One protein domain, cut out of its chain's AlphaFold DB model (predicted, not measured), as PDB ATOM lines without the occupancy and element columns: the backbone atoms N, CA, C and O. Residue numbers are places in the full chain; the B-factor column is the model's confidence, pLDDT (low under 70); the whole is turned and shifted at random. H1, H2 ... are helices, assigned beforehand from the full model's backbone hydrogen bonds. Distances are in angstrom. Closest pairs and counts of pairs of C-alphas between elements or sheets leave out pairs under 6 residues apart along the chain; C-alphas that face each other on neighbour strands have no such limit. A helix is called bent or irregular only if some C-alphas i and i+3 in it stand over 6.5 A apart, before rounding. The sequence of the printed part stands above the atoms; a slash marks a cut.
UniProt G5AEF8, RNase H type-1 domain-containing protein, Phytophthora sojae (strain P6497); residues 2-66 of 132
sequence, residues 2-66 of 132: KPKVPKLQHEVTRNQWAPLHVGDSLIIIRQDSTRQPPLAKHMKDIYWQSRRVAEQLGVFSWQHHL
ATOM      1  N   LYS A   2     171.252 201.234 129.989       39.91
ATOM      2  CA  LYS A   2     171.564 202.374 129.104       39.91
ATOM      3  C   LYS A   2     171.466 201.902 127.645       39.91
ATOM      4  O   LYS A   2     172.158 200.936 127.313       39.91
ATOM      5  N   PRO A   3     170.636 202.502 126.776       42.59
ATOM      6  CA  PRO A   3     170.647 202.143 125.364       42.59
ATOM      7  C   PRO A   3     172.017 202.484 124.755       42.59
ATOM      8  O   PRO A   3     172.588 203.543 125.020       42.59
ATOM      9  N   LYS A   4     172.577 201.551 123.974       42.38
ATOM     10  CA  LYS A   4     173.803 201.757 123.188       42.38
ATOM     11  C   LYS A   4     173.531 202.795 122.086       42.38
ATOM     12  O   LYS A   4     172.525 202.703 121.385       42.38
ATOM     13  N   VAL A   5     174.482 203.717 121.934       51.94
ATOM     14  CA  VAL A   5     174.538 204.905 121.053       51.94
ATOM     15  C   VAL A   5     173.925 204.765 119.635       51.94
ATOM     16  O   VAL A   5     173.290 205.723 119.208       51.94
ATOM     17  N   PRO A   6     173.992 203.627 118.907       55.34
ATOM     18  CA  PRO A   6     173.443 203.543 117.543       55.34
ATOM     19  C   PRO A   6     171.908 203.502 117.444       55.34
ATOM     20  O   PRO A   6     171.353 203.769 116.381       55.34
ATOM     21  N   LYS A   7     171.193 203.127 118.517       61.62
ATOM     22  CA  LYS A   7     169.742 202.872 118.431       61.62
ATOM     23  C   LYS A   7     168.903 204.150 118.343       61.62
ATOM     24  O   LYS A   7     167.947 204.187 117.580       61.62
ATOM     25  N   LEU A   8     169.291 205.196 119.074       67.62
ATOM     26  CA  LEU A   8     168.533 206.451 119.160       67.62
ATOM     27  C   LEU A   8     168.555 207.242 117.845       67.62
ATOM     28  O   LEU A   8     167.506 207.673 117.383       67.62
ATOM     29  N   GLN A   9     169.712 207.359 117.187       64.75
ATOM     30  CA  GLN A   9     169.817 208.022 115.875       64.75
ATOM     31  C   GLN A   9     169.005 207.299 114.792       64.75
ATOM     32  O   GLN A   9     168.304 207.928 113.995       64.75
ATOM     33  N   HIS A  10     169.054 205.964 114.792       68.00
ATOM     34  CA  HIS A  10     168.250 205.153 113.885       68.00
ATOM     35  C   HIS A  10     166.745 205.330 114.153       68.00
ATOM     36  O   HIS A  10     165.950 205.334 113.216       68.00
ATOM     37  N   GLU A  11     166.321 205.470 115.410       72.81
ATOM     38  CA  GLU A  11     164.917 205.723 115.763       72.81
ATOM     39  C   GLU A  11     164.453 207.126 115.366       72.81
ATOM     40  O   GLU A  11     163.378 207.251 114.789       72.81
ATOM     41  N   VAL A  12     165.268 208.159 115.586       71.69
ATOM     42  CA  VAL A  12     164.964 209.528 115.136       71.69
ATOM     43  C   VAL A  12     164.779 209.575 113.626       71.69
ATOM     44  O   VAL A  12     163.810 210.159 113.149       71.69
ATOM     45  N   THR A  13     165.664 208.907 112.882       71.94
ATOM     46  CA  THR A  13     165.589 208.835 111.417       71.94
ATOM     47  C   THR A  13     164.355 208.057 110.965       71.94
ATOM     48  O   THR A  13     163.600 208.529 110.120       71.94
ATOM     49  N   ARG A  14     164.109 206.879 111.559       77.75
ATOM     50  CA  ARG A  14     162.956 206.028 111.227       77.75
ATOM     51  C   ARG A  14     161.627 206.740 111.482       77.75
ATOM     52  O   ARG A  14     160.700 206.573 110.701       77.75
ATOM     53  N   ASN A  15     161.533 207.489 112.575       73.94
ATOM     54  CA  ASN A  15     160.286 208.104 113.014       73.94
ATOM     55  C   ASN A  15     160.176 209.598 112.665       73.94
ATOM     56  O   ASN A  15     159.213 210.235 113.082       73.94
ATOM     57  N   GLN A  16     161.153 210.155 111.937       70.88
ATOM     58  CA  GLN A  16     161.204 211.567 111.541       70.88
ATOM     59  C   GLN A  16     160.978 212.532 112.718       70.88
ATOM     60  O   GLN A  16     160.242 213.506 112.618       70.88
ATOM     61  N   TRP A  17     161.618 212.270 113.860       72.62
ATOM     62  CA  TRP A  17     161.440 213.073 115.080       72.62
ATOM     63  C   TRP A  17     162.119 214.453 115.039       72.62
ATOM     64  O   TRP A  17     162.256 215.088 116.077       72.62
ATOM     65  N   ALA A  18     162.548 214.918 113.866       67.25
ATOM     66  CA  ALA A  18     163.154 216.228 113.666       67.25
ATOM     67  C   ALA A  18     162.180 217.158 112.916       67.25
ATOM     68  O   ALA A  18     161.526 216.697 111.979       67.25
ATOM     69  N   PRO A  19     162.116 218.460 113.255       66.25
ATOM     70  CA  PRO A  19     162.919 219.161 114.266       66.25
ATOM     71  C   PRO A  19     162.545 218.829 115.713       66.25
ATOM     72  O   PRO A  19     161.383 218.581 116.017       66.25
ATOM     73  N   LEU A  20     163.528 218.896 116.616       74.50
ATOM     74  CA  LEU A  20     163.294 218.810 118.059       74.50
ATOM     75  C   LEU A  20     163.209 220.186 118.694       74.50
ATOM     76  O   LEU A  20     163.997 221.084 118.397       74.50
ATOM     77  N   HIS A  21     162.265 220.294 119.618       73.75
ATOM     78  CA  HIS A  21     161.941 221.509 120.339       73.75
ATOM     79  C   HIS A  21     162.431 221.428 121.793       73.75
ATOM     80  O   HIS A  21     162.381 220.367 122.417       73.75
ATOM     81  N   VAL A  22     162.931 222.548 122.319       77.62
ATOM     82  CA  VAL A  22     163.467 222.683 123.683       77.62
ATOM     83  C   VAL A  22     162.511 223.546 124.518       77.62
ATOM     84  O   VAL A  22     161.858 224.434 123.983       77.62
ATOM     85  N   GLY A  23     162.401 223.259 125.820       81.06
ATOM     86  CA  GLY A  23     161.397 223.843 126.724       81.06
ATOM     87  C   GLY A  23     161.572 225.334 127.079       81.06
ATOM     88  O   GLY A  23     162.075 226.141 126.305       81.06
ATOM     89  N   ASP A  24     161.141 225.728 128.280       85.62
ATOM     90  CA  ASP A  24     161.058 227.132 128.730       85.62
ATOM     91  C   ASP A  24     162.174 227.568 129.700       85.62
ATOM     92  O   ASP A  24     162.232 228.720 130.123       85.62
ATOM     93  N   SER A  25     163.099 226.677 130.066       87.88
ATOM     94  CA  SER A  25     164.169 227.025 131.007       87.88
ATOM     95  C   SER A  25     165.331 227.729 130.311       87.88
ATOM     96  O   SER A  25     166.240 227.091 129.774       87.88
ATOM     97  N   LEU A  26     165.347 229.065 130.375       87.81
ATOM     98  CA  LEU A  26     166.417 229.885 129.793       87.81
ATOM     99  C   LEU A  26     167.814 229.508 130.312       87.81
ATOM    100  O   LEU A  26     168.787 229.580 129.563       87.81
ATOM    101  N   ILE A  27     167.929 229.103 131.580       89.94
ATOM    102  CA  ILE A  27     169.210 228.692 132.171       89.94
ATOM    103  C   ILE A  27     169.718 227.415 131.501       89.94
ATOM    104  O   ILE A  27     170.871 227.380 131.076       89.94
ATOM    105  N   ILE A  28     168.864 226.395 131.375       88.69
ATOM    106  CA  ILE A  28     169.232 225.114 130.754       88.69
ATOM    107  C   ILE A  28     169.559 225.332 129.277       88.69
ATOM    108  O   ILE A  28     170.599 224.888 128.804       88.69
ATOM    109  N   ILE A  29     168.739 226.115 128.574       89.44
ATOM    110  CA  ILE A  29     168.968 226.463 127.169       89.44
ATOM    111  C   ILE A  29     170.319 227.149 126.980       89.44
ATOM    112  O   ILE A  29     171.064 226.784 126.075       89.44
ATOM    113  N   ARG A  30     170.669 228.116 127.837       90.38
ATOM    114  CA  ARG A  30     171.981 228.778 127.783       90.38
ATOM    115  C   ARG A  30     173.120 227.805 128.060       90.38
ATOM    116  O   ARG A  30     174.143 227.880 127.388       90.38
ATOM    117  N   GLN A  31     172.967 226.914 129.036       91.81
ATOM    118  CA  GLN A  31     173.974 225.894 129.348       91.81
ATOM    119  C   GLN A  31     174.209 224.975 128.147       91.81
ATOM    120  O   GLN A  31     175.353 224.778 127.747       91.81
ATOM    121  N   ASP A  32     173.142 224.486 127.518       89.62
ATOM    122  CA  ASP A  32     173.236 223.614 126.350       89.62
ATOM    123  C   ASP A  32     173.740 224.342 125.095       89.62
ATOM    124  O   ASP A  32     174.555 223.784 124.354       89.62
ATOM    125  N   SER A  33     173.326 225.591 124.858       87.88
ATOM    126  CA  SER A  33     173.767 226.365 123.691       87.88
ATOM    127  C   SER A  33     175.243 226.764 123.778       87.88
ATOM    128  O   SER A  33     175.968 226.682 122.790       87.88
ATOM    129  N   THR A  34     175.711 227.145 124.970       90.75
ATOM    130  CA  THR A  34     177.107 227.554 125.220       90.75
ATOM    131  C   THR A  34     178.017 226.392 125.606       90.75
ATOM    132  O   THR A  34     179.225 226.571 125.767       90.75
ATOM    133  N   ARG A  35     177.443 225.193 125.754       90.19
ATOM    134  CA  ARG A  35     178.110 223.983 126.244       90.19
ATOM    135  C   ARG A  35     178.755 224.162 127.624       90.19
ATOM    136  O   ARG A  35     179.759 223.515 127.930       90.19
ATOM    137  N   GLN A  36     178.173 225.015 128.461       93.44
ATOM    138  CA  GLN A  36     178.658 225.297 129.806       93.44
ATOM    139  C   GLN A  36     177.895 224.453 130.833       93.44
ATOM    140  O   GLN A  36     176.702 224.684 131.044       93.44
ATOM    141  N   PRO A  37     178.548 223.486 131.505       92.25
ATOM    142  CA  PRO A  37     177.890 222.699 132.537       92.25
ATOM    143  C   PRO A  37     177.512 223.567 133.750       92.25
ATOM    144  O   PRO A  37     178.188 224.558 134.044       92.25
ATOM    145  N   PRO A  38     176.496 223.165 134.536       93.88
ATOM    146  CA  PRO A  38     176.179 223.813 135.801       93.88
ATOM    147  C   PRO A  38     177.378 223.849 136.757       93.88
ATOM    148  O   PRO A  38     178.164 222.899 136.844       93.88
ATOM    149  N   LEU A  39     177.475 224.917 137.554       93.19
ATOM    150  CA  LEU A  39     178.491 225.025 138.607       93.19
ATOM    151  C   LEU A  39     178.285 223.967 139.701       93.19
ATOM    152  O   LEU A  39     179.251 223.397 140.214       93.19
ATOM    153  N   ALA A  40     177.024 223.663 140.020       93.81
ATOM    154  CA  ALA A  40     176.651 222.667 141.010       93.81
ATOM    155  C   ALA A  40     177.147 221.267 140.608       93.81
ATOM    156  O   ALA A  40     176.680 220.678 139.632       93.81
ATOM    157  N   LYS A  41     178.078 220.707 141.395       93.56
ATOM    158  CA  LYS A  41     178.747 219.427 141.098       93.56
ATOM    159  C   LYS A  41     177.762 218.279 140.854       93.56
ATOM    160  O   LYS A  41     177.960 217.516 139.918       93.56
ATOM    161  N   HIS A  42     176.693 218.196 141.647       92.50
ATOM    162  CA  HIS A  42     175.690 217.132 141.542       92.50
ATOM    163  C   HIS A  42     174.834 217.210 140.263       92.50
ATOM    164  O   HIS A  42     174.208 216.223 139.894       92.50
ATOM    165  N   MET A  43     174.818 218.349 139.559       93.25
ATOM    166  CA  MET A  43     174.064 218.512 138.310       93.25
ATOM    167  C   MET A  43     174.902 218.231 137.056       93.25
ATOM    168  O   MET A  43     174.338 218.031 135.980       93.25
ATOM    169  N   LYS A  44     176.237 218.193 137.166       93.81
ATOM    170  CA  LYS A  44     177.135 218.026 136.009       93.81
ATOM    171  C   LYS A  44     176.901 216.706 135.279       93.81
ATOM    172  O   LYS A  44     176.890 216.680 134.051       93.81
ATOM    173  N   ASP A  45     176.664 215.627 136.021       93.31
ATOM    174  CA  ASP A  45     176.433 214.306 135.431       93.31
ATOM    175  C   ASP A  45     175.130 214.255 134.629       93.31
ATOM    176  O   ASP A  45     175.096 213.663 133.548       93.31
ATOM    177  N   ILE A  46     174.075 214.898 135.137       92.38
ATOM    178  CA  ILE A  46     172.776 214.997 134.458       92.38
ATOM    179  C   ILE A  46     172.912 215.862 133.205       92.38
ATOM    180  O   ILE A  46     172.454 215.458 132.137       92.38
ATOM    181  N   TYR A  47     173.610 216.996 133.301       93.31
ATOM    182  CA  TYR A  47     173.895 217.859 132.156       93.31
ATOM    183  C   TYR A  47     174.600 217.094 131.025       93.31
ATOM    184  O   TYR A  47     174.116 217.075 129.896       93.31
ATOM    185  N   TRP A  48     175.688 216.370 131.314       93.38
ATOM    186  CA  TRP A  48     176.403 215.616 130.277       93.38
ATOM    187  C   TRP A  48     175.587 214.460 129.696       93.38
ATOM    188  O   TRP A  48     175.780 214.085 128.540       93.38
ATOM    189  N   GLN A  49     174.686 213.867 130.481       91.62
ATOM    190  CA  GLN A  49     173.739 212.876 129.969       91.62
ATOM    191  C   GLN A  49     172.738 213.513 129.006       91.62
ATOM    192  O   GLN A  49     172.606 213.016 127.888       91.62
ATOM    193  N   SER A  50     172.110 214.621 129.409       89.56
ATOM    194  CA  SER A  50     171.182 215.395 128.577       89.56
ATOM    195  C   SER A  50     171.838 215.814 127.264       89.56
ATOM    196  O   SER A  50     171.325 215.526 126.186       89.56
ATOM    197  N   ARG A  51     173.047 216.377 127.344       89.38
ATOM    198  CA  ARG A  51     173.791 216.869 126.186       89.38
ATOM    199  C   ARG A  51     174.076 215.779 125.155       89.38
ATOM    200  O   ARG A  51     173.838 215.981 123.969       89.38
ATOM    201  N   ARG A  52     174.542 214.606 125.598       89.81
ATOM    202  CA  ARG A  52     174.786 213.471 124.692       89.81
ATOM    203  C   ARG A  52     173.506 212.998 124.012       89.81
ATOM    204  O   ARG A  52     173.556 212.611 122.851       89.81
ATOM    205  N   VAL A  53     172.379 213.012 124.725       86.69
ATOM    206  CA  VAL A  53     171.079 212.671 124.139       86.69
ATOM    207  C   VAL A  53     170.676 213.729 123.114       86.69
ATOM    208  O   VAL A  53     170.346 213.366 121.995       86.69
ATOM    209  N   ALA A  54     170.787 215.019 123.430       85.38
ATOM    210  CA  ALA A  54     170.477 216.093 122.487       85.38
ATOM    211  C   ALA A  54     171.322 216.020 121.201       85.38
ATOM    212  O   ALA A  54     170.802 216.208 120.104       85.38
ATOM    213  N   GLU A  55     172.608 215.680 121.318       84.56
ATOM    214  CA  GLU A  55     173.494 215.463 120.167       84.56
ATOM    215  C   GLU A  55     173.106 214.221 119.356       84.56
ATOM    216  O   GLU A  55     173.093 214.268 118.129       84.56
ATOM    217  N   GLN A  56     172.733 213.122 120.017       82.62
ATOM    218  CA  GLN A  56     172.224 211.923 119.338       82.62
ATOM    219  C   GLN A  56     170.901 212.174 118.627       82.62
ATOM    220  O   GLN A  56     170.646 211.588 117.580       82.62
ATOM    221  N   LEU A  57     170.061 213.027 119.198       81.31
ATOM    222  CA  LEU A  57     168.777 213.372 118.626       81.31
ATOM    223  C   LEU A  57     168.878 214.444 117.526       81.31
ATOM    224  O   LEU A  57     167.904 214.685 116.821       81.31
ATOM    225  N   GLY A  58     170.046 215.069 117.354       78.56
ATOM    226  CA  GLY A  58     170.253 216.110 116.351       78.56
ATOM    227  C   GLY A  58     169.545 217.421 116.694       78.56
ATOM    228  O   GLY A  58     169.018 218.070 115.802       78.56
ATOM    229  N   VAL A  59     169.509 217.828 117.966       79.38
ATOM    230  CA  VAL A  59     168.953 219.136 118.359       79.38
ATOM    231  C   VAL A  59     169.857 220.256 117.829       79.38
ATOM    232  O   VAL A  59     170.943 220.504 118.358       79.38
ATOM    233  N   PHE A  60     169.410 220.931 116.770       66.50
ATOM    234  CA  PHE A  60     170.154 222.008 116.100       66.50
ATOM    235  C   PHE A  60     169.792 223.412 116.595       66.50
ATOM    236  O   PHE A  60     170.619 224.315 116.492       66.50
ATOM    237  N   SER A  61     168.599 223.604 117.167       74.06
ATOM    238  CA  SER A  61     168.151 224.906 117.675       74.06
ATOM    239  C   SER A  61     167.878 224.856 119.177       74.06
ATOM    240  O   SER A  61     167.256 223.928 119.685       74.06
ATOM    241  N   TRP A  62     168.367 225.871 119.886       80.12
ATOM    242  CA  TRP A  62     168.208 226.047 121.331       80.12
ATOM    243  C   TRP A  62     167.429 227.340 121.576       80.12
ATOM    244  O   TRP A  62     167.962 228.323 122.090       80.12
ATOM    245  N   GLN A  63     166.182 227.374 121.104       78.81
ATOM    246  CA  GLN A  63     165.300 228.531 121.236       78.81
ATOM    247  C   GLN A  63     164.571 228.502 122.581       78.81
ATOM    248  O   GLN A  63     164.129 227.454 123.040       78.81
ATOM    249  N   HIS A  64     164.448 229.670 123.213       82.62
ATOM    250  CA  HIS A  64     163.690 229.831 124.450       82.62
ATOM    251  C   HIS A  64     162.212 230.074 124.169       82.62
ATOM    252  O   HIS A  64     161.853 230.964 123.393       82.62
ATOM    253  N   HIS A  65     161.367 229.337 124.884       76.38
ATOM    254  CA  HIS A  65     159.921 229.462 124.800       76.38
ATOM    255  C   HIS A  65     159.354 230.071 126.069       76.38
ATOM    256  O   HIS A  65     159.781 229.766 127.178       76.38
ATOM    257  N   LEU A  66     158.371 230.957 125.907       83.06
ATOM    258  CA  LEU A  66     157.655 231.488 127.056       83.06
ATOM    259  C   LEU A  66     156.864 230.358 127.710       83.06
ATOM    260  O   LEU A  66     156.236 229.554 127.027       83.06
TER     261      LEU A  66
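Overview. This is residues 2 to 66 of the 132 residues of the protein "RNase H type-1 domain-containing protein" of Phytophthora sojae (strain P6497) (UniProt G5AEF8). Three helices make a flat, open frame: H3, the longest, forms one side, its residues 56 to 57 meet H1, and H2 lies near H3 at a steep tilt with little contact. Residues 16 to 25 run from H1 to H2 without a named element, and residues 58 to 66 fold back from the end of H3 toward that stretch. The printed part has 65 residues with three named helices, in the order H1, H2, H3, and no named strand; its class is all helix. It is only just compact, close to loose, with a radius of gyration of the C-alphas of 12.7 A and spans of 36 by 29 by 15 A.

Along the chain. Find C-alpha 41 at (178.747, 219.427, 141.098); from there H3, residues 41 to 57, runs 25.3 A to C-alpha 57 at (168.777, 213.372, 118.626). H3 is irregular, but only just: C-alphas 42 and 45 are 6.8 A apart, and its line is a rough one. Go back to C-alpha 6 at (173.443, 203.543, 117.543) for H1, residues 6 to 15, 14.6 A long. H2, residues 26 to 34, covers 11.9 A.

Arrangement. Look first at residues 56 to 57 of H3, which alone touch H1; the closest C-alphas, of Gln 9 and Gln 56, are 5.7 A apart. The two helices run the same way at a steep tilt of 52 degrees. H2 and H3 are close but not clearly touching, with the closest C-alphas, of Asp 32 and Arg 51, 6.8 A apart, and a steep tilt of 67 degrees, the same way. H1 and H2 are apart. In H2 every O i to N i+4 pair is within hydrogen-bond range; in H1 5 of 6 are, in H3 11 of 13.

Size, cuts and confidence. The C-alphas farthest apart, of Arg 14 and Leu 39, are 36.8 A from each other. The printed part has no cut, and the links H1 to H2 and H2 to H3 are short. The mean pLDDT of the printed part is 80.1; look for values under 70 at residues 2 to 10, 18 to 19 and 60.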